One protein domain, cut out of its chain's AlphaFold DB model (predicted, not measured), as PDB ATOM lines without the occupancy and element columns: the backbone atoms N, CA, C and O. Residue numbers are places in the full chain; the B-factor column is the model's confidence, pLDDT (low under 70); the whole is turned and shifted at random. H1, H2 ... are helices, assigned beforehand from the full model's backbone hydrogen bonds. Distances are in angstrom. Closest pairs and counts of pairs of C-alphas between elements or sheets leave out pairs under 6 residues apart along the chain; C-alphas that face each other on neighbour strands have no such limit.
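AT A GLANCE: This is residues 25 to 199 of the 279 residues of an uncharacterized protein of Stylonychia lemnae (UniProt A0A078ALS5). Two helical hairpins cross: a long one, H3 and H4, and a shorter one, H7 and H8, whose helix H7 packs steeply on H3. H1 packs with its residues 30 to 37 on residues 168 to 175 of H7, with little H2 next to it, while the small helices H5 and H6 lie at one end of the long axis and the turn from H3 to H4 at the other. You are looking at 175 printed residues with eight named helices, H1 to H8 in chain order, and no named strand: the class is all helix, with packing part aligned, part crossed. The whole is loose, with a radius of gyration of the C-alphas of 20.0 A, and elongated, spanning 71 by 39 by 25 A.

HOW THE PARTS SIT: Start at H1, residues 30 to 47, which touches H7, residues 155 to 176, through residues 30 to 37 of H1 and 168 to 175 of H7 alone; the closest C-alphas, of Ile 34 and Val 172, are 5.9 A apart, at a steep tilt of 58 degrees, opposite ways. With residues 34 to 38 alone H1 only just touches H2, residues 57 to 61, with 3 pairs of C-alphas within 8 A, the closest being Ile 34 and Val 61 at 7.2 A. Go on to H3, residues 64 to 97, and H4, residues 106 to 129: this helical hairpin touches at a shallow tilt of 25 degrees, opposite ways, the closest C-alphas being Ser 72 and Met 119 at 4.9 A. H5, residues 135 to 139, and H6, residues 144 to 153, are close but not clearly touching, with the C-alphas of Met 138 and Phe 147 closest at 6.7 A. H6 and H7 meet only through their link. With residues 169 to 176 alone H7 touches residues 70 to 74 of H3, closest at the C-alphas of Leu 74 and Leu 173, 6.7 A, at a steep tilt of 56 degrees, the same way. H7 and H8, residues 182 to 194, are a helical hairpin at a shallow tilt of 30 degrees, opposite ways, with the C-alphas of Gln 174 and Ile 182 closest at 5.9 A. H4 and H8 are near each other; H4 and H7 are apart. Every O i to N i+4 pair is within hydrogen-bond range in H1, H2, H4, H5, H6 and H8, against 29 of 30 in H3 and 16 of 18 in H7.

IN THESE COORDINATES: Find C-alpha 30 at (45.045, 12.501, -15.025); from there H1 runs 25.5 A. H3 runs 49.6 A to C-alpha 97 at (32.718, -13.811, -45.715), H4 34.7 A and H7 32.4 A. H8 ends at C-alpha 194, (50.001, 20.146, -37.255).

THE WHOLE: The two C-alphas farthest apart, of Arg 97 and Ser 142, are 72.8 A apart. The printed part has no cut, and no link is long. Look for pLDDT under 70 at residues 25 to 27, 132, 144, 148, 152 and 195 to 199.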
ATOM      1  N   LYS A  25      40.143   0.858 -16.747       47.28
ATOM      2  CA  LYS A  25      39.750   1.128 -15.356       47.28
ATOM      3  C   LYS A  25      40.601   0.307 -14.391       47.28
ATOM      4  O   LYS A  25      40.231  -0.801 -14.025       47.28
ATOM      5  N   ASN A  26      41.723   0.893 -13.975       46.72
ATOM      6  CA  ASN A  26      42.032   1.163 -12.564       46.72
ATOM      7  C   ASN A  26      43.262   2.094 -12.476       46.72
ATOM      8  O   ASN A  26      44.237   1.916 -13.198       46.72
ATOM      9  N   ASN A  27      43.202   3.088 -11.588       60.16
ATOM     10  CA  ASN A  27      44.291   4.003 -11.196       60.16
ATOM     11  C   ASN A  27      44.824   5.043 -12.216       60.16
ATOM     12  O   ASN A  27      45.744   5.779 -11.864       60.16
ATOM     13  N   PHE A  28      44.258   5.216 -13.422       81.31
ATOM     14  CA  PHE A  28      44.592   6.400 -14.239       81.31
ATOM     15  C   PHE A  28      43.900   7.663 -13.696       81.31
ATOM     16  O   PHE A  28      42.740   7.935 -14.018       81.31
ATOM     17  N   VAL A  29      44.625   8.452 -12.898       88.50
ATOM     18  CA  VAL A  29      44.219   9.791 -12.443       88.50
ATOM     19  C   VAL A  29      45.027  10.832 -13.216       88.50
ATOM     20  O   VAL A  29      46.236  10.954 -13.036       88.50
ATOM     21  N   LEU A  30      44.365  11.588 -14.098       90.56
ATOM     22  CA  LEU A  30      45.045  12.501 -15.025       90.56
ATOM     23  C   LEU A  30      45.899  13.559 -14.304       90.56
ATOM     24  O   LEU A  30      47.026  13.808 -14.723       90.56
ATOM     25  N   SER A  31      45.391  14.151 -13.218       91.25
ATOM     26  CA  SER A  31      46.107  15.156 -12.418       91.25
ATOM     27  C   SER A  31      47.429  14.624 -11.854       91.25
ATOM     28  O   SER A  31      48.456  15.296 -11.942       91.25
ATOM     29  N   ASP A  32      47.422  13.395 -11.339       93.12
ATOM     30  CA  ASP A  32      48.595  12.758 -10.739       93.12
ATOM     31  C   ASP A  32      49.636  12.446 -11.819       93.12
ATOM     32  O   ASP A  32      50.827  12.702 -11.643       93.12
ATOM     33  N   VAL A  33      49.188  11.968 -12.986       94.31
ATOM     34  CA  VAL A  33      50.057  11.705 -14.143       94.31
ATOM     35  C   VAL A  33      50.661  12.999 -14.700       94.31
ATOM     36  O   VAL A  33      51.838  12.997 -15.070       94.31
ATOM     37  N   ILE A  34      49.915  14.111 -14.725       94.50
ATOM     38  CA  ILE A  34      50.454  15.439 -15.069       94.50
ATOM     39  C   ILE A  34      51.578  15.818 -14.097       94.50
ATOM     40  O   ILE A  34      52.677  16.152 -14.547       94.50
ATOM     41  N   GLU A  35      51.347  15.719 -12.784       94.44
ATOM     42  CA  GLU A  35      52.357  16.086 -11.787       94.44
ATOM     43  C   GLU A  35      53.595  15.189 -11.880       94.44
ATOM     44  O   GLU A  35      54.709  15.697 -11.972       94.44
ATOM     45  N   ILE A  36      53.421  13.866 -11.938       94.31
ATOM     46  CA  ILE A  36      54.519  12.893 -12.062       94.31
ATOM     47  C   ILE A  36      55.336  13.156 -13.336       94.31
ATOM     48  O   ILE A  36      56.570  13.171 -13.291       94.31
ATOM     49  N   THR A  37      54.674  13.423 -14.467       95.12
ATOM     50  CA  THR A  37      55.360  13.726 -15.734       95.12
ATOM     51  C   THR A  37      56.108  15.060 -15.656       95.12
ATOM     52  O   THR A  37      57.218  15.170 -16.180       95.12
ATOM     53  N   TYR A  38      55.560  16.066 -14.966       95.50
ATOM     54  CA  TYR A  38      56.221  17.360 -14.774       95.50
ATOM     55  C   TYR A  38      57.409  17.282 -13.802       95.50
ATOM     56  O   TYR A  38      58.475  17.822 -14.095       95.50
ATOM     57  N   GLN A  39      57.287  16.545 -12.696       94.81
ATOM     58  CA  GLN A  39      58.399  16.298 -11.771       94.81
ATOM     59  C   GLN A  39      59.522  15.497 -12.444       94.81
ATOM     60  O   GLN A  39      60.699  15.817 -12.260       94.81
ATOM     61  N   LYS A  40      59.182  14.530 -13.311       94.12
ATOM     62  CA  LYS A  40      60.167  13.873 -14.178       94.12
ATOM     63  C   LYS A  40      60.840  14.873 -15.121       94.12
ATOM     64  O   LYS A  40      62.059  14.883 -15.190       94.12
ATOM     65  N   MET A  41      60.090  15.763 -15.776       93.38
ATOM     66  CA  MET A  41      60.662  16.804 -16.643       93.38
ATOM     67  C   MET A  41      61.617  17.749 -15.886       93.38
ATOM     68  O   MET A  41      62.663  18.121 -16.418       93.38
ATOM     69  N   ILE A  42      61.303  18.104 -14.632       92.94
ATOM     70  CA  ILE A  42      62.207  18.862 -13.752       92.94
ATOM     71  C   ILE A  42      63.479  18.058 -13.445       92.94
ATOM     72  O   ILE A  42      64.569  18.630 -13.478       92.94
ATOM     73  N   LYS A  43      63.366  16.754 -13.151       92.88
ATOM     74  CA  LYS A  43      64.529  15.885 -12.901       92.88
ATOM     75  C   LYS A  43      65.400  15.747 -14.150       92.88
ATOM     76  O   LYS A  43      66.593  16.007 -14.067       92.88
ATOM     77  N   ASP A  44      64.795  15.457 -15.301       90.19
ATOM     78  CA  ASP A  44      65.476  15.325 -16.593       90.19
ATOM     79  C   ASP A  44      66.304  16.586 -16.938       90.19
ATOM     80  O   ASP A  44      67.317  16.459 -17.621       90.19
ATOM     81  N   LYS A  45      65.898  17.777 -16.456       89.94
ATOM     82  CA  LYS A  45      66.629  19.059 -16.564       89.94
ATOM     83  C   LYS A  45      67.730  19.266 -15.507       89.94
ATOM     84  O   LYS A  45      68.673  20.017 -15.745       89.94
ATOM     85  N   LYS A  46      67.622  18.658 -14.323       88.25
ATOM     86  CA  LYS A  46      68.726  18.641 -13.342       88.25
ATOM     87  C   LYS A  46      69.852  17.722 -13.812       88.25
ATOM     88  O   LYS A  46      71.016  18.061 -13.647       88.25
ATOM     89  N   ASP A  47      69.469  16.594 -14.405       87.94
ATOM     90  CA  ASP A  47      70.382  15.579 -14.927       87.94
ATOM     91  C   ASP A  47      71.010  16.007 -16.279       87.94
ATOM     92  O   ASP A  47      72.071  15.514 -16.649       87.94
ATOM     93  N   ASP A  48      70.381  16.941 -17.007       85.88
ATOM     94  CA  ASP A  48      70.854  17.511 -18.278       85.88
ATOM     95  C   ASP A  48      70.491  19.013 -18.384       85.88
ATOM     96  O   ASP A  48      69.339  19.354 -18.684       85.88
ATOM     97  N   PRO A  49      71.462  19.924 -18.172       83.94
ATOM     98  CA  PRO A  49      71.236  21.370 -18.221       83.94
ATOM     99  C   PRO A  49      70.850  21.942 -19.595       83.94
ATOM    100  O   PRO A  49      70.355  23.074 -19.650       83.94
ATOM    101  N   GLU A  50      71.051  21.215 -20.702       82.38
ATOM    102  CA  GLU A  50      70.642  21.688 -22.033       82.38
ATOM    103  C   GLU A  50      69.121  21.600 -22.220       82.38
ATOM    104  O   GLU A  50      68.531  22.420 -22.941       82.38
ATOM    105  N   LYS A  51      68.456  20.677 -21.501       81.19
ATOM    106  CA  LYS A  51      66.989  20.592 -21.440       81.19
ATOM    107  C   LYS A  51      66.403  21.823 -20.757       81.19
ATOM    108  O   LYS A  51      66.199  21.895 -19.545       81.19
ATOM    109  N   LYS A  52      66.045  22.809 -21.569       83.56
ATOM    110  CA  LYS A  52      65.232  23.942 -21.129       83.56
ATOM    111  C   LYS A  52      63.814  23.463 -20.760       83.56
ATOM    112  O   LYS A  52      63.374  22.374 -21.120       83.56
ATOM    113  N   ILE A  53      63.119  24.301 -20.000       88.94
ATOM    114  CA  ILE A  53      61.675  24.224 -19.738       88.94
ATOM    115  C   ILE A  53      61.171  25.657 -19.962       88.94
ATOM    116  O   ILE A  53      61.842  26.576 -19.470       88.94
ATOM    117  N   PRO A  54      60.065  25.893 -20.693       87.69
ATOM    118  CA  PRO A  54      59.571  27.246 -20.933       87.69
ATOM    119  C   PRO A  54      59.251  27.983 -19.618       87.69
ATOM    120  O   PRO A  54      58.808  27.358 -18.645       87.69
ATOM    121  N   PRO A  55      59.442  29.314 -19.552       82.94
ATOM    122  CA  PRO A  55      59.051  30.090 -18.380       82.94
ATOM    123  C   PRO A  55      57.549  29.927 -18.112       82.94
ATOM    124  O   PRO A  55      56.751  29.824 -19.039       82.94
ATOM    125  N   LYS A  56      57.159  29.892 -16.832       85.50
ATOM    126  CA  LYS A  56      55.772  29.675 -16.362       85.50
ATOM    127  C   LYS A  56      55.132  28.321 -16.736       85.50
ATOM    128  O   LYS A  56      54.023  28.066 -16.272       85.50
ATOM    129  N   PHE A  57      55.806  27.426 -17.473       90.56
ATOM    130  CA  PHE A  57      55.234  26.137 -17.910       90.56
ATOM    131  C   PHE A  57      54.701  25.289 -16.744       90.56
ATOM    132  O   PHE A  57      53.619  24.725 -16.846       90.56
ATOM    133  N   GLY A  58      55.389  25.284 -15.597       90.56
ATOM    134  CA  GLY A  58      54.929  24.596 -14.384       90.56
ATOM    135  C   GLY A  58      53.607  25.106 -13.807       90.56
ATOM    136  O   GLY A  58      52.836  24.316 -13.274       90.56
ATOM    137  N   ASN A  59      53.315  26.402 -13.940       90.88
ATOM    138  CA  ASN A  59      52.033  26.972 -13.516       90.88
ATOM    139  C   ASN A  59      50.944  26.656 -14.550       90.88
ATOM    140  O   ASN A  59      49.801  26.405 -14.185       90.88
ATOM    141  N   PHE A  60      51.317  26.640 -15.832       92.44
ATOM    142  CA  PHE A  60      50.425  26.296 -16.932       92.44
ATOM    143  C   PHE A  60      49.973  24.827 -16.889       92.44
ATOM    144  O   PHE A  60      48.779  24.569 -16.966       92.44
ATOM    145  N   VAL A  61      50.878  23.860 -16.687       94.19
ATOM    146  CA  VAL A  61      50.471  22.439 -16.632       94.19
ATOM    147  C   VAL A  61      49.620  22.102 -15.403       94.19
ATOM    148  O   VAL A  61      48.874  21.129 -15.427       94.19
ATOM    149  N   LYS A  62      49.684  22.927 -14.351       92.75
ATOM    150  CA  LYS A  62      48.822  22.847 -13.160       92.75
ATOM    151  C   LYS A  62      47.489  23.604 -13.321       92.75
ATOM    152  O   LYS A  62      46.698  23.619 -12.380       92.75
ATOM    153  N   SER A  63      47.235  24.251 -14.464       93.50
ATOM    154  CA  SER A  63      46.019  25.042 -14.692       93.50
ATOM    155  C   SER A  63      44.816  24.167 -15.068       93.50
ATOM    156  O   SER A  63      44.954  23.081 -15.642       93.50
ATOM    157  N   GLY A  64      43.609  24.648 -14.753       93.00
ATOM    158  CA  GLY A  64      42.368  23.952 -15.102       93.00
ATOM    159  C   GLY A  64      42.167  23.859 -16.615       93.00
ATOM    160  O   GLY A  64      41.752  22.822 -17.117       93.00
ATOM    161  N   GLU A  65      42.542  24.900 -17.355       91.69
ATOM    162  CA  GLU A  65      42.436  24.974 -18.813       91.69
ATOM    163  C   GLU A  65      43.294  23.907 -19.504       91.69
ATOM    164  O   GLU A  65      42.838  23.287 -20.467       91.69
ATOM    165  N   TYR A  66      44.514  23.662 -19.010       94.12
ATOM    166  CA  TYR A  66      45.376  22.621 -19.564       94.12
ATOM    167  C   TYR A  66      44.882  21.209 -19.221       94.12
ATOM    168  O   TYR A  66      44.889  20.333 -20.093       94.12
ATOM    169  N   ARG A  67      44.379  20.989 -17.997       95.12
ATOM    170  CA  ARG A  67      43.736  19.717 -17.637       95.12
ATOM    171  C   ARG A  67      42.504  19.461 -18.510       95.12
ATOM    172  O   ARG A  67      42.409  18.394 -19.102       95.12
ATOM    173  N   ASP A  68      41.631  20.451 -18.684       95.12
ATOM    174  CA  ASP A  68      40.449  20.373 -19.550       95.12
ATOM    175  C   ASP A  68      40.807  20.071 -21.023       95.12
ATOM    176  O   ASP A  68      40.083  19.329 -21.698       95.12
ATOM    177  N   LEU A  69      41.920  20.621 -21.536       94.69
ATOM    178  CA  LEU A  69      42.449  20.248 -22.852       94.69
ATOM    179  C   LEU A  69      42.849  18.768 -22.870       94.69
ATOM    180  O   LEU A  69      42.381  18.036 -23.741       94.69
ATOM    181  N   LEU A  70      43.662  18.311 -21.915       95.88
ATOM    182  CA  LEU A  70      44.106  16.915 -21.845       95.88
ATOM    183  C   LEU A  70      42.953  15.923 -21.666       95.88
ATOM    184  O   LEU A  70      42.954  14.880 -22.319       95.88
ATOM    185  N   GLU A  71      41.950  16.254 -20.853       95.50
ATOM    186  CA  GLU A  71      40.710  15.485 -20.742       95.50
ATOM    187  C   GLU A  71      40.035  15.377 -22.111       95.50
ATOM    188  O   GLU A  71      39.746  14.275 -22.564       95.50
ATOM    189  N   SER A  72      39.853  16.494 -22.826       95.25
ATOM    190  CA  SER A  72      39.228  16.482 -24.156       95.25
ATOM    191  C   SER A  72      40.045  15.740 -25.228       95.25
ATOM    192  O   SER A  72      39.451  15.093 -26.092       95.25
ATOM    193  N   MET A  73      41.381  15.766 -25.148       94.69
ATOM    194  CA  MET A  73      42.276  14.985 -26.011       94.69
ATOM    195  C   MET A  73      42.172  13.485 -25.721       94.69
ATOM    196  O   MET A  73      42.004  12.694 -26.646       94.69
ATOM    197  N   LEU A  74      42.219  13.086 -24.446       94.75
ATOM    198  CA  LEU A  74      42.047  11.695 -24.021       94.75
ATOM    199  C   LEU A  74      40.696  11.140 -24.483       94.75
ATOM    200  O   LEU A  74      40.604  10.029 -25.007       94.75
ATOM    201  N   ASP A  75      39.655  11.943 -24.297       94.00
ATOM    202  CA  ASP A  75      38.274  11.622 -24.621       94.00
ATOM    203  C   ASP A  75      38.046  11.515 -26.144       94.00
ATOM    204  O   ASP A  75      37.210  10.724 -26.587       94.00
ATOM    205  N   TYR A  76      38.820  12.253 -26.950       95.00
ATOM    206  CA  TYR A  76      38.871  12.134 -28.409       95.00
ATOM    207  C   TYR A  76      39.653  10.891 -28.871       95.00
ATOM    208  O   TYR A  76      39.093  10.064 -29.591       95.00
ATOM    209  N   CYS A  77      40.900  10.704 -28.421       93.75
ATOM    210  CA  CYS A  77      41.751   9.584 -28.844       93.75
ATOM    211  C   CYS A  77      41.164   8.214 -28.453       93.75
ATOM    212  O   CYS A  77      41.252   7.261 -29.226       93.75
ATOM    213  N   ARG A  78      40.484   8.111 -27.299       93.38
ATOM    214  CA  ARG A  78      39.746   6.894 -26.908       93.38
ATOM    215  C   ARG A  78      38.596   6.562 -27.860       93.38
ATOM    216  O   ARG A  78      38.399   5.393 -28.179       93.38
ATOM    217  N   GLU A  79      37.846   7.562 -28.326       93.56
ATOM    218  CA  GLU A  79      36.780   7.344 -29.313       93.56
ATOM    219  C   GLU A  79      37.368   7.001 -30.691       93.56
ATOM    220  O   GLU A  79      36.858   6.102 -31.352       93.56
ATOM    221  N   LEU A  80      38.471   7.648 -31.095       92.75
ATOM    222  CA  LEU A  80      39.177   7.347 -32.344       92.75
ATOM    223  C   LEU A  80      39.610   5.876 -32.396       92.75
ATOM    224  O   LEU A  80      39.177   5.149 -33.287       92.75
ATOM    225  N   PHE A  81      40.385   5.408 -31.412       93.31
ATOM    226  CA  PHE A  81      40.896   4.032 -31.411       93.31
ATOM    227  C   PHE A  81      39.778   2.992 -31.242       93.31
ATOM    228  O   PHE A  81      39.867   1.908 -31.817       93.31
ATOM    229  N   ARG A  82      38.678   3.315 -30.537       92.00
ATOM    230  CA  ARG A  82      37.477   2.456 -30.511       92.00
ATOM    231  C   ARG A  82      36.909   2.256 -31.919       92.00
ATOM    232  O   ARG A  82      36.557   1.135 -32.280       92.00
ATOM    233  N   LEU A  83      36.825   3.326 -32.712       90.75
ATOM    234  CA  LEU A  83      36.285   3.278 -34.072       90.75
ATOM    235  C   LEU A  83      37.247   2.642 -35.078       90.75
ATOM    236  O   LEU A  83      36.786   1.906 -35.947       90.75
ATOM    237  N   GLU A  84      38.556   2.854 -34.942       89.56
ATOM    238  CA  GLU A  84      39.569   2.159 -35.748       89.56
ATOM    239  C   GLU A  84      39.551   0.650 -35.492       89.56
ATOM    240  O   GLU A  84      39.463  -0.130 -36.438       89.56
ATOM    241  N   ASN A  85      39.542   0.225 -34.224       90.00
ATOM    242  CA  ASN A  85      39.476  -1.192 -33.868       90.00
ATOM    243  C   ASN A  85      38.162  -1.829 -34.368       90.00
ATOM    244  O   ASN A  85      38.187  -2.921 -34.936       90.00
ATOM    245  N   LYS A  86      37.022  -1.126 -34.251       88.94
ATOM    246  CA  LYS A  86      35.732  -1.571 -34.812       88.94
ATOM    247  C   LYS A  86      35.791  -1.716 -36.339       88.94
ATOM    248  O   LYS A  86      35.334  -2.723 -36.871       88.94
ATOM    249  N   GLN A  87      36.380  -0.747 -37.042       87.12
ATOM    250  CA  GLN A  87      36.551  -0.788 -38.499       87.12
ATOM    251  C   GLN A  87      37.454  -1.960 -38.932       87.12
ATOM    252  O   GLN A  87      37.106  -2.670 -39.873       87.12
ATOM    253  N   GLN A  88      38.547  -2.231 -38.210       88.38
ATOM    254  CA  GLN A  88      39.443  -3.364 -38.486       88.38
ATOM    255  C   GLN A  88      38.755  -4.727 -38.301       88.38
ATOM    256  O   GLN A  88      38.962  -5.624 -39.118       88.38
ATOM    257  N   VAL A  89      37.910  -4.891 -37.276       89.38
ATOM    258  CA  VAL A  89      37.114  -6.121 -37.088       89.38
ATOM    259  C   VAL A  89      36.107  -6.301 -38.229       89.38
ATOM    260  O   VAL A  89      36.037  -7.380 -38.819       89.38
ATOM    261  N   LEU A  90      35.388  -5.239 -38.611       87.25
ATOM    262  CA  LEU A  90      34.439  -5.271 -39.733       87.25
ATOM    263  C   LEU A  90      35.121  -5.606 -41.071       87.25
ATOM    264  O   LEU A  90      34.554  -6.341 -41.880       87.25
ATOM    265  N   GLU A  91      36.342  -5.119 -41.301       88.81
ATOM    266  CA  GLU A  91      37.151  -5.460 -42.477       88.81
ATOM    267  C   GLU A  91      37.593  -6.927 -42.486       88.81
ATOM    268  O   GLU A  91      37.535  -7.579 -43.532       88.81
ATOM    269  N   GLN A  92      37.985  -7.475 -41.332       89.44
ATOM    270  CA  GLN A  92      38.358  -8.886 -41.204       89.44
ATOM    271  C   GLN A  92      37.154  -9.816 -41.418       89.44
ATOM    272  O   GLN A  92      37.253 -10.749 -42.218       89.44
ATOM    273  N   GLU A  93      36.007  -9.545 -40.788       89.06
ATOM    274  CA  GLU A  93      34.783 -10.338 -40.983       89.06
ATOM    275  C   GLU A  93      34.275 -10.283 -42.430       89.06
ATOM    276  O   GLU A  93      33.928 -11.314 -43.011       89.06
ATOM    277  N   ALA A  94      34.253  -9.093 -43.040       89.19
ATOM    278  CA  ALA A  94      33.822  -8.924 -44.424       89.19
ATOM    279  C   ALA A  94      34.724  -9.702 -45.393       89.19
ATOM    280  O   ALA A  94      34.225 -10.432 -46.253       89.19
ATOM    281  N   LYS A  95      36.048  -9.626 -45.195       90.25
ATOM    282  CA  LYS A  95      37.040 -10.369 -45.983       90.25
ATOM    283  C   LYS A  95      36.903 -11.886 -45.824       90.25
ATOM    284  O   LYS A  95      37.027 -12.595 -46.817       90.25
ATOM    285  N   GLN A  96      36.615 -12.385 -44.619       90.00
ATOM    286  CA  GLN A  96      36.355 -13.814 -44.382       90.00
ATOM    287  C   GLN A  96      35.067 -14.304 -45.062       90.00
ATOM    288  O   GLN A  96      35.015 -15.444 -45.517       90.00
ATOM    289  N   ARG A  97      34.030 -13.459 -45.140       89.62
ATOM    290  CA  ARG A  97      32.718 -13.811 -45.715       89.62
ATOM    291  C   ARG A  97      32.574 -13.487 -47.210       89.62
ATOM    292  O   ARG A  97      31.528 -13.776 -47.780       89.62
ATOM    293  N   GLY A  98      33.580 -12.871 -47.839       87.50
ATOM    294  CA  GLY A  98      33.503 -12.402 -49.231       87.50
ATOM    295  C   GLY A  98      32.506 -11.253 -49.448       87.50
ATOM    296  O   GLY A  98      32.006 -11.069 -50.556       87.50
ATOM    297  N   LEU A  99      32.185 -10.501 -48.391       87.81
ATOM    298  CA  LEU A  99      31.169  -9.446 -48.386       87.81
ATOM    299  C   LEU A  99      31.797  -8.045 -48.514       87.81
ATOM    300  O   LEU A  99      32.961  -7.855 -48.153       87.81
ATOM    301  N   PRO A 100      31.044  -7.030 -48.983       84.88
ATOM    302  CA  PRO A 100      31.488  -5.640 -48.914       84.88
ATOM    303  C   PRO A 100      31.659  -5.197 -47.454       84.88
ATOM    304  O   PRO A 100      30.820  -5.489 -46.604       84.88
ATOM    305  N   VAL A 101      32.738  -4.461 -47.175       84.81
ATOM    306  CA  VAL A 101      33.095  -3.977 -45.830       84.81
ATOM    307  C   VAL A 101      31.992  -3.071 -45.255       84.81
ATOM    308  O   VAL A 101      31.745  -1.997 -45.819       84.81
ATOM    309  N   PRO A 102      31.359  -3.435 -44.121       82.75
ATOM    310  CA  PRO A 102      30.411  -2.566 -43.436       82.75
ATOM    311  C   PRO A 102      31.069  -1.260 -42.985       82.75
ATOM    312  O   PRO A 102      32.202  -1.238 -42.507       82.75
ATOM    313  N   GLN A 103      30.348  -0.151 -43.120       81.81
ATOM    314  CA  GLN A 103      30.830   1.167 -42.721       81.81
ATOM    315  C   GLN A 103      30.447   1.487 -41.274       81.81
ATOM    316  O   GLN A 103      29.269   1.416 -40.925       81.81
ATOM    317  N   VAL A 104      31.410   1.965 -40.474       82.31
ATOM    318  CA  VAL A 104      31.134   2.630 -39.183       82.31
ATOM    319  C   VAL A 104      30.047   3.701 -39.351       82.31
ATOM    320  O   VAL A 104      30.079   4.479 -40.316       82.31
ATOM    321  N   LEU A 105      29.099   3.742 -38.410       82.62
ATOM    322  CA  LEU A 105      27.851   4.494 -38.541       82.62
ATOM    323  C   LEU A 105      28.073   6.021 -38.639       82.62
ATOM    324  O   LEU A 105      29.005   6.559 -38.030       82.62
ATOM    325  N   PRO A 106      27.194   6.766 -39.341       84.12
ATOM    326  CA  PRO A 106      27.252   8.230 -39.379       84.12
ATOM    327  C   PRO A 106      27.144   8.888 -37.994       84.12
ATOM    328  O   PRO A 106      27.771   9.919 -37.758       84.12
ATOM    329  N   SER A 107      26.395   8.281 -37.067       85.75
ATOM    330  CA  SER A 107      26.275   8.705 -35.664       85.75
ATOM    331  C   SER A 107      27.607   8.613 -34.913       85.75
ATOM    332  O   SER A 107      28.014   9.570 -34.258       85.75
ATOM    333  N   GLU A 108      28.332   7.506 -35.066       84.50
ATOM    334  CA  GLU A 108      29.666   7.308 -34.487       84.50
ATOM    335  C   GLU A 108      30.688   8.305 -35.061       84.50
ATOM    336  O   GLU A 108      31.421   8.958 -34.316       84.50
ATOM    337  N   LYS A 109      30.669   8.514 -36.385       86.56
ATOM    338  CA  LYS A 109      31.499   9.527 -37.065       86.56
ATOM    339  C   LYS A 109      31.163  10.960 -36.605       86.56
ATOM    340  O   LYS A 109      32.067  11.785 -36.469       86.56
ATOM    341  N   LYS A 110      29.892  11.256 -36.298       86.94
ATOM    342  CA  LYS A 110      29.444  12.537 -35.712       86.94
ATOM    343  C   LYS A 110      29.951  12.718 -34.274       86.94
ATOM    344  O   LYS A 110      30.542  13.757 -33.994       86.94
ATOM    345  N   LYS A 111      29.826  11.698 -33.414       89.62
ATOM    346  CA  LYS A 111      30.326  11.685 -32.020       89.62
ATOM    347  C   LYS A 111      31.832  11.987 -31.946       89.62
ATOM    348  O   LYS A 111      32.265  12.807 -31.135       89.62
ATOM    349  N   LEU A 112      32.626  11.389 -32.842       89.69
ATOM    350  CA  LEU A 112      34.064  11.664 -32.959       89.69
ATOM    351  C   LEU A 112      34.348  13.122 -33.376       89.69
ATOM    352  O   LEU A 112      35.227  13.767 -32.807       89.69
ATOM    353  N   SER A 113      33.589  13.652 -34.341       87.12
ATOM    354  CA  SER A 113      33.705  15.045 -34.806       87.12
ATOM    355  C   SER A 113      33.340  16.064 -33.714       87.12
ATOM    356  O   SER A 113      33.996  17.095 -33.569       87.12
ATOM    357  N   GLU A 114      32.340  15.760 -32.886       88.12
ATOM    358  CA  GLU A 114      31.926  16.597 -31.752       88.12
ATOM    359  C   GLU A 114      32.983  16.624 -30.638       88.12
ATOM    360  O   GLU A 114      33.312  17.702 -30.134       88.12
ATOM    361  N   LYS A 115      33.597  15.473 -30.322       91.88
ATOM    362  CA  LYS A 115      34.774  15.394 -29.435       91.88
ATOM    363  C   LYS A 115      35.957  16.195 -29.989       91.88
ATOM    364  O   LYS A 115      36.530  17.007 -29.263       91.88
ATOM    365  N   ALA A 116      36.267  16.045 -31.281       88.88
ATOM    366  CA  ALA A 116      37.325  16.807 -31.948       88.88
ATOM    367  C   ALA A 116      37.080  18.326 -31.879       88.88
ATOM    368  O   ALA A 116      38.011  19.088 -31.622       88.88
ATOM    369  N   LYS A 117      35.825  18.769 -32.053       86.94
ATOM    370  CA  LYS A 117      35.453  20.181 -31.915       86.94
ATOM    371  C   LYS A 117      35.633  20.677 -30.476       86.94
ATOM    372  O   LYS A 117      36.318  21.672 -30.283       86.94
ATOM    373  N   LYS A 118      35.094  19.968 -29.472       89.50
ATOM    374  CA  LYS A 118      35.239  20.326 -28.042       89.50
ATOM    375  C   LYS A 118      36.714  20.502 -27.651       89.50
ATOM    376  O   LYS A 118      37.061  21.446 -26.947       89.50
ATOM    377  N   MET A 119      37.572  19.605 -28.132       91.88
ATOM    378  CA  MET A 119      39.020  19.655 -27.935       91.88
ATOM    379  C   MET A 119      39.668  20.856 -28.639       91.88
ATOM    380  O   MET A 119      40.491  21.553 -28.044       91.88
ATOM    381  N   ALA A 120      39.273  21.147 -29.881       85.94
ATOM    382  CA  ALA A 120      39.750  22.317 -30.614       85.94
ATOM    383  C   ALA A 120      39.326  23.645 -29.958       85.94
ATOM    384  O   ALA A 120      40.145  24.557 -29.850       85.94
ATOM    385  N   ASP A 121      38.094  23.725 -29.447       84.56
ATOM    386  CA  ASP A 121      37.577  24.881 -28.707       84.56
ATOM    387  C   ASP A 121      38.393  25.115 -27.405       84.56
ATOM    388  O   ASP A 121      38.749  26.253 -27.090       84.56
ATOM    389  N   LYS A 122      38.786  24.046 -26.683       89.75
ATOM    390  CA  LYS A 122      39.677  24.129 -25.502       89.75
ATOM    391  C   LYS A 122      41.103  24.571 -25.849       89.75
ATOM    392  O   LYS A 122      41.669  25.400 -25.140       89.75
ATOM    393  N   TYR A 123      41.677  24.075 -26.945       88.69
ATOM    394  CA  TYR A 123      42.991  24.532 -27.410       88.69
ATOM    395  C   TYR A 123      42.969  26.006 -27.841       88.69
ATOM    396  O   TYR A 123      43.862  26.766 -27.473       88.69
ATOM    397  N   ALA A 124      41.928  26.441 -28.559       80.19
ATOM    398  CA  ALA A 124      41.766  27.845 -28.932       80.19
ATOM    399  C   ALA A 124      41.702  28.757 -27.696       80.19
ATOM    400  O   ALA A 124      42.342  29.807 -27.686       80.19
ATOM    401  N   TRP A 125      41.006  28.340 -26.632       81.81
ATOM    402  CA  TRP A 125      40.983  29.075 -25.364       81.81
ATOM    403  C   TRP A 125      42.386  29.269 -24.769       81.81
ATOM    404  O   TRP A 125      42.718  30.378 -24.351       81.81
ATOM    405  N   ILE A 126      43.232  28.234 -24.792       85.69
ATOM    406  CA  ILE A 126      44.638  28.334 -24.369       85.69
ATOM    407  C   ILE A 126      45.412  29.314 -25.261       85.69
ATOM    408  O   ILE A 126      46.078  30.200 -24.735       85.69
ATOM    409  N   VAL A 127      45.281  29.221 -26.589       79.12
ATOM    410  CA  VAL A 127      45.988  30.108 -27.533       79.12
ATOM    411  C   VAL A 127      45.589  31.582 -27.378       79.12
ATOM    412  O   VAL A 127      46.439  32.454 -27.533       79.12
ATOM    413  N   PHE A 128      44.327  31.879 -27.051       70.50
ATOM    414  CA  PHE A 128      43.872  33.257 -26.832       70.50
ATOM    415  C   PHE A 128      44.236  33.825 -25.451       70.50
ATOM    416  O   PHE A 128      44.411  35.037 -25.334       70.50
ATOM    417  N   ASN A 129      44.360  32.989 -24.412       73.88
ATOM    418  CA  ASN A 129      44.641  33.448 -23.043       73.88
ATOM    419  C   ASN A 129      46.124  33.342 -22.640       73.88
ATOM    420  O   ASN A 129      46.555  34.025 -21.707       73.88
ATOM    421  N   TYR A 130      46.931  32.531 -23.333       76.12
ATOM    422  CA  TYR A 130      48.374  32.471 -23.110       76.12
ATOM    423  C   TYR A 130      49.052  33.765 -23.590       76.12
ATOM    424  O   TYR A 130      49.296  33.971 -24.779       76.12
ATOM    425  N   LYS A 131      49.386  34.649 -22.642       70.81
ATOM    426  CA  LYS A 131      50.183  35.850 -22.914       70.81
ATOM    427  C   LYS A 131      51.665  35.494 -23.046       70.81
ATOM    428  O   LYS A 131      52.311  35.126 -22.064       70.81
ATOM    429  N   SER A 132      52.214  35.701 -24.240       67.06
ATOM    430  CA  SER A 132      53.637  35.515 -24.540       67.06
ATOM    431  C   SER A 132      54.566  36.587 -23.964       67.06
ATOM    432  O   SER A 132      55.775  36.379 -23.880       67.06
ATOM    433  N   ILE A 133      54.013  37.722 -23.529       70.00
ATOM    434  CA  ILE A 133      54.699  38.783 -22.778       70.00
ATOM    435  C   ILE A 133      54.166  38.845 -21.335       70.00
ATOM    436  O   ILE A 133      53.047  38.404 -21.058       70.00
ATOM    437  N   SER A 134      54.949  39.369 -20.388       71.94
ATOM    438  CA  SER A 134      54.430  39.662 -19.038       71.94
ATOM    439  C   SER A 134      53.441  40.839 -19.048       71.94
ATOM    440  O   SER A 134      53.376  41.589 -20.021       71.94
ATOM    441  N   ASN A 135      52.663  41.001 -17.969       75.25
ATOM    442  CA  ASN A 135      51.792  42.173 -17.817       75.25
ATOM    443  C   ASN A 135      52.649  43.444 -17.780       75.25
ATOM    444  O   ASN A 135      52.469  44.300 -18.625       75.25
ATOM    445  N   ASP A 136      53.698  43.475 -16.963       76.25
ATOM    446  CA  ASP A 136      54.697  44.547 -16.925       76.25
ATOM    447  C   ASP A 136      55.313  44.853 -18.311       76.25
ATOM    448  O   ASP A 136      55.428  46.019 -18.688       76.25
ATOM    449  N   GLN A 137      55.629  43.853 -19.146       74.56
ATOM    450  CA  GLN A 137      56.044  44.093 -20.540       74.56
ATOM    451  C   GLN A 137      54.936  44.702 -21.415       74.56
ATOM    452  O   GLN A 137      55.261  45.408 -22.372       74.56
ATOM    453  N   MET A 138      53.668  44.417 -21.121       73.38
ATOM    454  CA  MET A 138      52.481  44.966 -21.781       73.38
ATOM    455  C   MET A 138      52.201  46.406 -21.328       73.38
ATOM    456  O   MET A 138      51.927  47.253 -22.171       73.38
ATOM    457  N   ASP A 139      52.356  46.698 -20.037       77.88
ATOM    458  CA  ASP A 139      52.173  48.025 -19.438       77.88
ATOM    459  C   ASP A 139      53.264  48.998 -19.928       77.88
ATOM    460  O   ASP A 139      53.000  50.158 -20.233       77.88
ATOM    461  N   HIS A 140      54.483  48.490 -20.154       79.00
ATOM    462  CA  HIS A 140      55.570  49.208 -20.831       79.00
ATOM    463  C   HIS A 140      55.430  49.224 -22.377       79.00
ATOM    464  O   HIS A 140      56.442  49.271 -23.086       79.00
ATOM    465  N   CYS A 141      54.218  49.126 -22.937       79.25
ATOM    466  CA  CYS A 141      53.940  49.345 -24.366       79.25
ATOM    467  C   CYS A 141      53.076  50.598 -24.554       79.25
ATOM    468  O   CYS A 141      51.853  50.512 -24.617       79.25
ATOM    469  N   SER A 142      53.704  51.759 -24.749       80.94
ATOM    470  CA  SER A 142      52.994  53.022 -25.004       80.94
ATOM    471  C   SER A 142      52.397  53.134 -26.417       80.94
ATOM    472  O   SER A 142      51.824  54.160 -26.772       80.94
ATOM    473  N   SER A 143      52.518  52.096 -27.255       79.81
ATOM    474  CA  SER A 143      51.879  52.039 -28.576       79.81
ATOM    475  C   SER A 143      51.644  50.610 -29.073       79.81
ATOM    476  O   SER A 143      52.383  49.677 -28.739       79.81
ATOM    477  N   PHE A 144      50.666  50.453 -29.971       69.38
ATOM    478  CA  PHE A 144      50.394  49.192 -30.672       69.38
ATOM    479  C   PHE A 144      51.628  48.644 -31.411       69.38
ATOM    480  O   PHE A 144      51.873  47.441 -31.383       69.38
ATOM    481  N   MET A 145      52.449  49.510 -32.017       73.06
ATOM    482  CA  MET A 145      53.669  49.084 -32.715       73.06
ATOM    483  C   MET A 145      54.725  48.506 -31.763       73.06
ATOM    484  O   MET A 145      55.375  47.522 -32.116       73.06
ATOM    485  N   GLN A 146      54.860  49.037 -30.541       76.25
ATOM    486  CA  GLN A 146      55.717  48.429 -29.515       76.25
ATOM    487  C   GLN A 146      55.170  47.074 -29.054       76.25
ATOM    488  O   GLN A 146      55.926  46.105 -29.023       76.25
ATOM    489  N   PHE A 147      53.867  46.980 -28.763       73.00
ATOM    490  CA  PHE A 147      53.214  45.719 -28.389       73.00
ATOM    491  C   PHE A 147      53.424  44.645 -29.467       73.00
ATOM    492  O   PHE A 147      53.975  43.580 -29.192       73.00
ATOM    493  N   LYS A 148      53.097  44.970 -30.723       66.94
ATOM    494  CA  LYS A 148      53.314  44.115 -31.897       66.94
ATOM    495  C   LYS A 148      54.779  43.698 -32.043       66.94
ATOM    496  O   LYS A 148      55.046  42.533 -32.322       66.94
ATOM    497  N   SER A 149      55.725  44.613 -31.823       73.56
ATOM    498  CA  SER A 149      57.161  44.312 -31.871       73.56
ATOM    499  C   SER A 149      57.589  43.321 -30.777       73.56
ATOM    500  O   SER A 149      58.256  42.336 -31.089       73.56
ATOM    501  N   LYS A 150      57.140  43.497 -29.523       74.94
ATOM    502  CA  LYS A 150      57.453  42.564 -28.418       74.94
ATOM    503  C   LYS A 150      56.839  41.175 -28.632       74.94
ATOM    504  O   LYS A 150      57.537  40.181 -28.451       74.94
ATOM    505  N   ILE A 151      55.583  41.095 -29.083       71.94
ATOM    506  CA  ILE A 151      54.941  39.818 -29.451       71.94
ATOM    507  C   ILE A 151      55.736  39.111 -30.563       71.94
ATOM    508  O   ILE A 151      56.024  37.922 -30.460       71.94
ATOM    509  N   LEU A 152      56.154  39.840 -31.605       69.12
ATOM    510  CA  LEU A 152      56.959  39.278 -32.696       69.12
ATOM    511  C   LEU A 152      58.358  38.828 -32.244       69.12
ATOM    512  O   LEU A 152      58.838  37.799 -32.716       69.12
ATOM    513  N   ALA A 153      59.002  39.555 -31.327       75.88
ATOM    514  CA  ALA A 153      60.292  39.161 -30.761       75.88
ATOM    515  C   ALA A 153      60.200  37.839 -29.972       75.88
ATOM    516  O   ALA A 153      61.113  37.012 -30.042       75.88
ATOM    517  N   ASN A 154      59.071  37.594 -29.300       76.69
ATOM    518  CA  ASN A 154      58.844  36.384 -28.511       76.69
ATOM    519  C   ASN A 154      58.415  35.154 -29.335       76.69
ATOM    520  O   ASN A 154      58.320  34.071 -28.761       76.69
ATOM    521  N   GLN A 155      58.274  35.246 -30.669       74.12
ATOM    522  CA  GLN A 155      57.846  34.126 -31.532       74.12
ATOM    523  C   GLN A 155      58.625  32.816 -31.283       74.12
ATOM    524  O   GLN A 155      58.033  31.738 -31.291       74.12
ATOM    525  N   LYS A 156      59.942  32.890 -31.032       74.38
ATOM    526  CA  LYS A 156      60.768  31.707 -30.711       74.38
ATOM    527  C   LYS A 156      60.426  31.090 -29.350       74.38
ATOM    528  O   LYS A 156      60.483  29.873 -29.209       74.38
ATOM    529  N   SER A 157      60.077  31.914 -28.361       78.06
ATOM    530  CA  SER A 157      59.630  31.450 -27.042       78.06
ATOM    531  C   SER A 157      58.253  30.796 -27.125       78.06
ATOM    532  O   SER A 157      58.019  29.793 -26.458       78.06
ATOM    533  N   ASP A 158      57.367  31.326 -27.970       79.25
ATOM    534  CA  ASP A 158      56.014  30.797 -28.157       79.25
ATOM    535  C   ASP A 158      56.025  29.472 -28.911       79.25
ATOM    536  O   ASP A 158      55.425  28.504 -28.449       79.25
ATOM    537  N   GLN A 159      56.771  29.390 -30.018       80.50
ATOM    538  CA  GLN A 159      57.009  28.127 -30.719       80.50
ATOM    539  C   GLN A 159      57.525  27.061 -29.743       80.50
ATOM    540  O   GLN A 159      56.944  25.983 -29.642       80.50
ATOM    541  N   TYR A 160      58.556  27.393 -28.964       83.12
ATOM    542  CA  TYR A 160      59.143  26.478 -27.993       83.12
ATOM    543  C   TYR A 160      58.169  26.080 -26.865       83.12
ATOM    544  O   TYR A 160      58.168  24.927 -26.429       83.12
ATOM    545  N   PHE A 161      57.298  26.992 -26.416       87.12
ATOM    546  CA  PHE A 161      56.228  26.686 -25.461       87.12
ATOM    547  C   PHE A 161      55.217  25.684 -26.040       87.12
ATOM    548  O   PHE A 161      54.942  24.669 -25.399       87.12
ATOM    549  N   TYR A 162      54.706  25.915 -27.253       86.56
ATOM    550  CA  TYR A 162      53.711  25.033 -27.876       86.56
ATOM    551  C   TYR A 162      54.296  23.676 -28.303       86.56
ATOM    552  O   TYR A 162      53.636  22.652 -28.125       86.56
ATOM    553  N   GLU A 163      55.545  23.629 -28.776       85.62
ATOM    554  CA  GLU A 163      56.275  22.376 -29.027       85.62
ATOM    555  C   GLU A 163      56.468  21.574 -27.731       85.62
ATOM    556  O   GLU A 163      56.186  20.373 -27.693       85.62
ATOM    557  N   THR A 164      56.865  22.243 -26.641       90.00
ATOM    558  CA  THR A 164      56.962  21.614 -25.315       90.00
ATOM    559  C   THR A 164      55.602  21.094 -24.852       90.00
ATOM    560  O   THR A 164      55.517  19.963 -24.379       90.00
ATOM    561  N   MET A 165      54.530  21.876 -25.024       91.38
ATOM    562  CA  MET A 165      53.170  21.474 -24.656       91.38
ATOM    563  C   MET A 165      52.703  20.243 -25.440       91.38
ATOM    564  O   MET A 165      52.174  19.319 -24.831       91.38
ATOM    565  N   MET A 166      52.933  20.185 -26.756       90.88
ATOM    566  CA  MET A 166      52.602  19.023 -27.592       90.88
ATOM    567  C   MET A 166      53.310  17.750 -27.096       90.88
ATOM    568  O   MET A 166      52.666  16.719 -26.896       90.88
ATOM    569  N   ILE A 167      54.625  17.831 -26.857       90.81
ATOM    570  CA  ILE A 167      55.441  16.697 -26.389       90.81
ATOM    571  C   ILE A 167      55.036  16.276 -24.969       90.81
ATOM    572  O   ILE A 167      54.971  15.083 -24.667       90.81
ATOM    573  N   PHE A 168      54.743  17.237 -24.092       94.81
ATOM    574  CA  PHE A 168      54.295  16.969 -22.727       94.81
ATOM    575  C   PHE A 168      52.903  16.319 -22.709       94.81
ATOM    576  O   PHE A 168      52.724  15.304 -22.039       94.81
ATOM    577  N   SER A 169      51.960  16.808 -23.525       94.75
ATOM    578  CA  SER A 169      50.635  16.197 -23.691       94.75
ATOM    579  C   SER A 169      50.724  14.744 -24.155       94.75
ATOM    580  O   SER A 169      50.026  13.893 -23.608       94.75
ATOM    581  N   ALA A 170      51.601  14.435 -25.118       93.81
ATOM    582  CA  ALA A 170      51.830  13.056 -25.549       93.81
ATOM    583  C   ALA A 170      52.340  12.174 -24.395       93.81
ATOM    584  O   ALA A 170      51.734  11.143 -24.103       93.81
ATOM    585  N   LYS A 171      53.383  12.615 -23.678       94.50
ATOM    586  CA  LYS A 171      53.958  11.879 -22.535       94.50
ATOM    587  C   LYS A 171      52.965  11.643 -21.394       94.50
ATOM    588  O   LYS A 171      52.982  10.568 -20.803       94.50
ATOM    589  N   VAL A 172      52.097  12.611 -21.090       95.25
ATOM    590  CA  VAL A 172      51.029  12.439 -20.091       95.25
ATOM    591  C   VAL A 172      50.028  11.385 -20.567       95.25
ATOM    592  O   VAL A 172      49.761  10.417 -19.850       95.25
ATOM    593  N   LEU A 173      49.510  11.536 -21.791       94.81
ATOM    594  CA  LEU A 173      48.445  10.681 -22.319       94.81
ATOM    595  C   LEU A 173      48.888   9.232 -22.561       94.81
ATOM    596  O   LEU A 173      48.052   8.344 -22.433       94.81
ATOM    597  N   GLN A 174      50.173   8.960 -22.820       94.25
ATOM    598  CA  GLN A 174      50.712   7.596 -22.974       94.25
ATOM    599  C   GLN A 174      50.354   6.653 -21.817       94.25
ATOM    600  O   GLN A 174      50.108   5.474 -22.047       94.25
ATOM    601  N   ASN A 175      50.247   7.166 -20.588       91.06
ATOM    602  CA  ASN A 175      49.890   6.370 -19.407       91.06
ATOM    603  C   ASN A 175      48.410   5.918 -19.392       91.06
ATOM    604  O   ASN A 175      48.005   5.192 -18.489       91.06
ATOM    605  N   ALA A 176      47.597   6.353 -20.363       90.88
ATOM    606  CA  ALA A 176      46.177   6.024 -20.492       90.88
ATOM    607  C   ALA A 176      45.856   5.011 -21.610       90.88
ATOM    608  O   ALA A 176      44.671   4.732 -21.824       90.88
ATOM    609  N   PHE A 177      46.870   4.505 -22.326       91.75
ATOM    610  CA  PHE A 177      46.740   3.627 -23.496       91.75
ATOM    611  C   PHE A 177      47.671   2.406 -23.405       91.75
ATOM    612  O   PHE A 177      48.692   2.433 -22.719       91.75
ATOM    613  N   ASP A 178      47.329   1.332 -24.121       91.25
ATOM    614  CA  ASP A 178      48.191   0.153 -24.232       91.25
ATOM    615  C   ASP A 178      49.465   0.464 -25.037       91.25
ATOM    616  O   ASP A 178      49.468   1.297 -25.945       91.25
ATOM    617  N   LYS A 179      50.558  -0.265 -24.762       90.62
ATOM    618  CA  LYS A 179      51.851  -0.081 -25.456       90.62
ATOM    619  C   LYS A 179      51.761  -0.227 -26.983       90.62
ATOM    620  O   LYS A 179      52.558   0.381 -27.687       90.62
ATOM    621  N   SER A 180      50.795  -1.000 -27.482       91.38
ATOM    622  CA  SER A 180      50.469  -1.160 -28.907       91.38
ATOM    623  C   SER A 180      49.953   0.114 -29.576       91.38
ATOM    624  O   SER A 180      50.098   0.273 -30.785       91.38
ATOM    625  N   ASP A 181      49.343   1.013 -28.805       91.62
ATOM    626  CA  ASP A 181      48.655   2.202 -29.306       91.62
ATOM    627  C   ASP A 181      49.434   3.497 -29.021       91.62
ATOM    628  O   ASP A 181      49.057   4.559 -29.513       91.62
ATOM    629  N   ILE A 182      50.563   3.421 -28.300       92.19
ATOM    630  CA  ILE A 182      51.452   4.567 -28.029       92.19
ATOM    631  C   ILE A 182      51.935   5.231 -29.326       92.19
ATOM    632  O   ILE A 182      51.871   6.454 -29.426       92.19
ATOM    633  N   GLN A 183      52.358   4.459 -30.334       92.88
ATOM    634  CA  GLN A 183      52.794   5.036 -31.612       92.88
ATOM    635  C   GLN A 183      51.641   5.772 -32.311       92.88
ATOM    636  O   GLN A 183      51.809   6.922 -32.711       92.88
ATOM    637  N   LYS A 184      50.449   5.158 -32.384       92.44
ATOM    638  CA  LYS A 184      49.246   5.804 -32.938       92.44
ATOM    639  C   LYS A 184      48.915   7.096 -32.190       92.44
ATOM    640  O   LYS A 184      48.522   8.076 -32.805       92.44
ATOM    641  N   LEU A 185      49.080   7.108 -30.865       93.81
ATOM    642  CA  LEU A 185      48.819   8.267 -30.014       93.81
ATOM    643  C   LEU A 185      49.821   9.400 -30.266       93.81
ATOM    644  O   LEU A 185      49.414  10.557 -30.354       93.81
ATOM    645  N   GLU A 186      51.112   9.095 -30.404       91.88
ATOM    646  CA  GLU A 186      52.127  10.094 -30.754       91.88
ATOM    647  C   GLU A 186      51.920  10.641 -32.172       91.88
ATOM    648  O   GLU A 186      51.995  11.858 -32.373       91.88
ATOM    649  N   GLU A 187      51.617   9.776 -33.144       91.25
ATOM    650  CA  GLU A 187      51.292  10.164 -34.520       91.25
ATOM    651  C   GLU A 187      50.027  11.029 -34.578       91.25
ATOM    652  O   GLU A 187      50.045  12.091 -35.200       91.25
ATOM    653  N   GLU A 188      48.961  10.641 -33.874       90.88
ATOM    654  CA  GLU A 188      47.700  11.378 -33.818       90.88
ATOM    655  C   GLU A 188      47.855  12.726 -33.109       90.88
ATOM    656  O   GLU A 188      47.388  13.740 -33.620       90.88
ATOM    657  N   ILE A 189      48.569  12.799 -31.983       90.62
ATOM    658  CA  ILE A 189      48.827  14.080 -31.307       90.62
ATOM    659  C   ILE A 189      49.664  14.996 -32.212       90.62
ATOM    660  O   ILE A 189      49.297  16.157 -32.408       90.62
ATOM    661  N   ASN A 190      50.720  14.485 -32.857       87.50
ATOM    662  CA  ASN A 190      51.461  15.256 -33.861       87.50
ATOM    663  C   ASN A 190      50.563  15.689 -35.033       87.50
ATOM    664  O   ASN A 190      50.690  16.818 -35.511       87.50
ATOM    665  N   ARG A 191      49.640  14.831 -35.487       87.56
ATOM    666  CA  ARG A 191      48.665  15.158 -36.532       87.56
ATOM    667  C   ARG A 191      47.766  16.302 -36.082       87.56
ATOM    668  O   ARG A 191      47.645  17.270 -36.823       87.56
ATOM    669  N   LEU A 192      47.182  16.238 -34.885       85.19
ATOM    670  CA  LEU A 192      46.300  17.273 -34.342       85.19
ATOM    671  C   LEU A 192      46.996  18.638 -34.296       85.19
ATOM    672  O   LEU A 192      46.499  19.576 -34.923       85.19
ATOM    673  N   PHE A 193      48.170  18.722 -33.659       78.19
ATOM    674  CA  PHE A 193      48.966  19.955 -33.523       78.19
ATOM    675  C   PHE A 193      49.513  20.514 -34.845       78.19
ATOM    676  O   PHE A 193      49.766  21.713 -34.935       78.19
ATOM    677  N   ARG A 194      49.625  19.694 -35.898       74.06
ATOM    678  CA  ARG A 194      50.001  20.146 -37.255       74.06
ATOM    679  C   ARG A 194      48.797  20.360 -38.185       74.06
ATOM    680  O   ARG A 194      48.971  20.840 -39.304       74.06
ATOM    681  N   SER A 195      47.585  19.990 -37.766       65.31
ATOM    682  CA  SER A 195      46.383  20.011 -38.608       65.31
ATOM    683  C   SER A 195      45.573  21.301 -38.501       65.31
ATOM    684  O   SER A 195      45.626  22.044 -37.522       65.31
ATOM    685  N   ASN A 196      44.687  21.488 -39.478       53.06
ATOM    686  CA  ASN A 196      43.693  22.560 -39.484       53.06
ATOM    687  C   ASN A 196      42.715  22.511 -38.284       53.06
ATOM    688  O   ASN A 196      42.004  23.490 -38.068       53.06
ATOM    689  N   ALA A 197      42.648  21.412 -37.514       51.69
ATOM    690  CA  ALA A 197      41.733  21.280 -36.374       51.69
ATOM    691  C   ALA A 197      42.088  22.248 -35.235       51.69
ATOM    692  O   ALA A 197      41.215  22.955 -34.742       51.69
ATOM    693  N   PHE A 198      43.372  22.354 -34.888       57.34
ATOM    694  CA  PHE A 198      43.874  23.340 -33.929       57.34
ATOM    695  C   PHE A 198      44.175  24.709 -34.567       57.34
ATOM    696  O   PHE A 198      44.596  25.637 -33.885       57.34
ATOM    697  N   ASN A 199      43.876  24.888 -35.859       59.81
ATOM    698  CA  ASN A 199      44.095  26.137 -36.589       59.81
ATOM    699  C   ASN A 199      42.789  26.886 -36.913       59.81
ATOM    700  O   ASN A 199      42.562  27.354 -38.035       59.81
TER     701      ASN A 199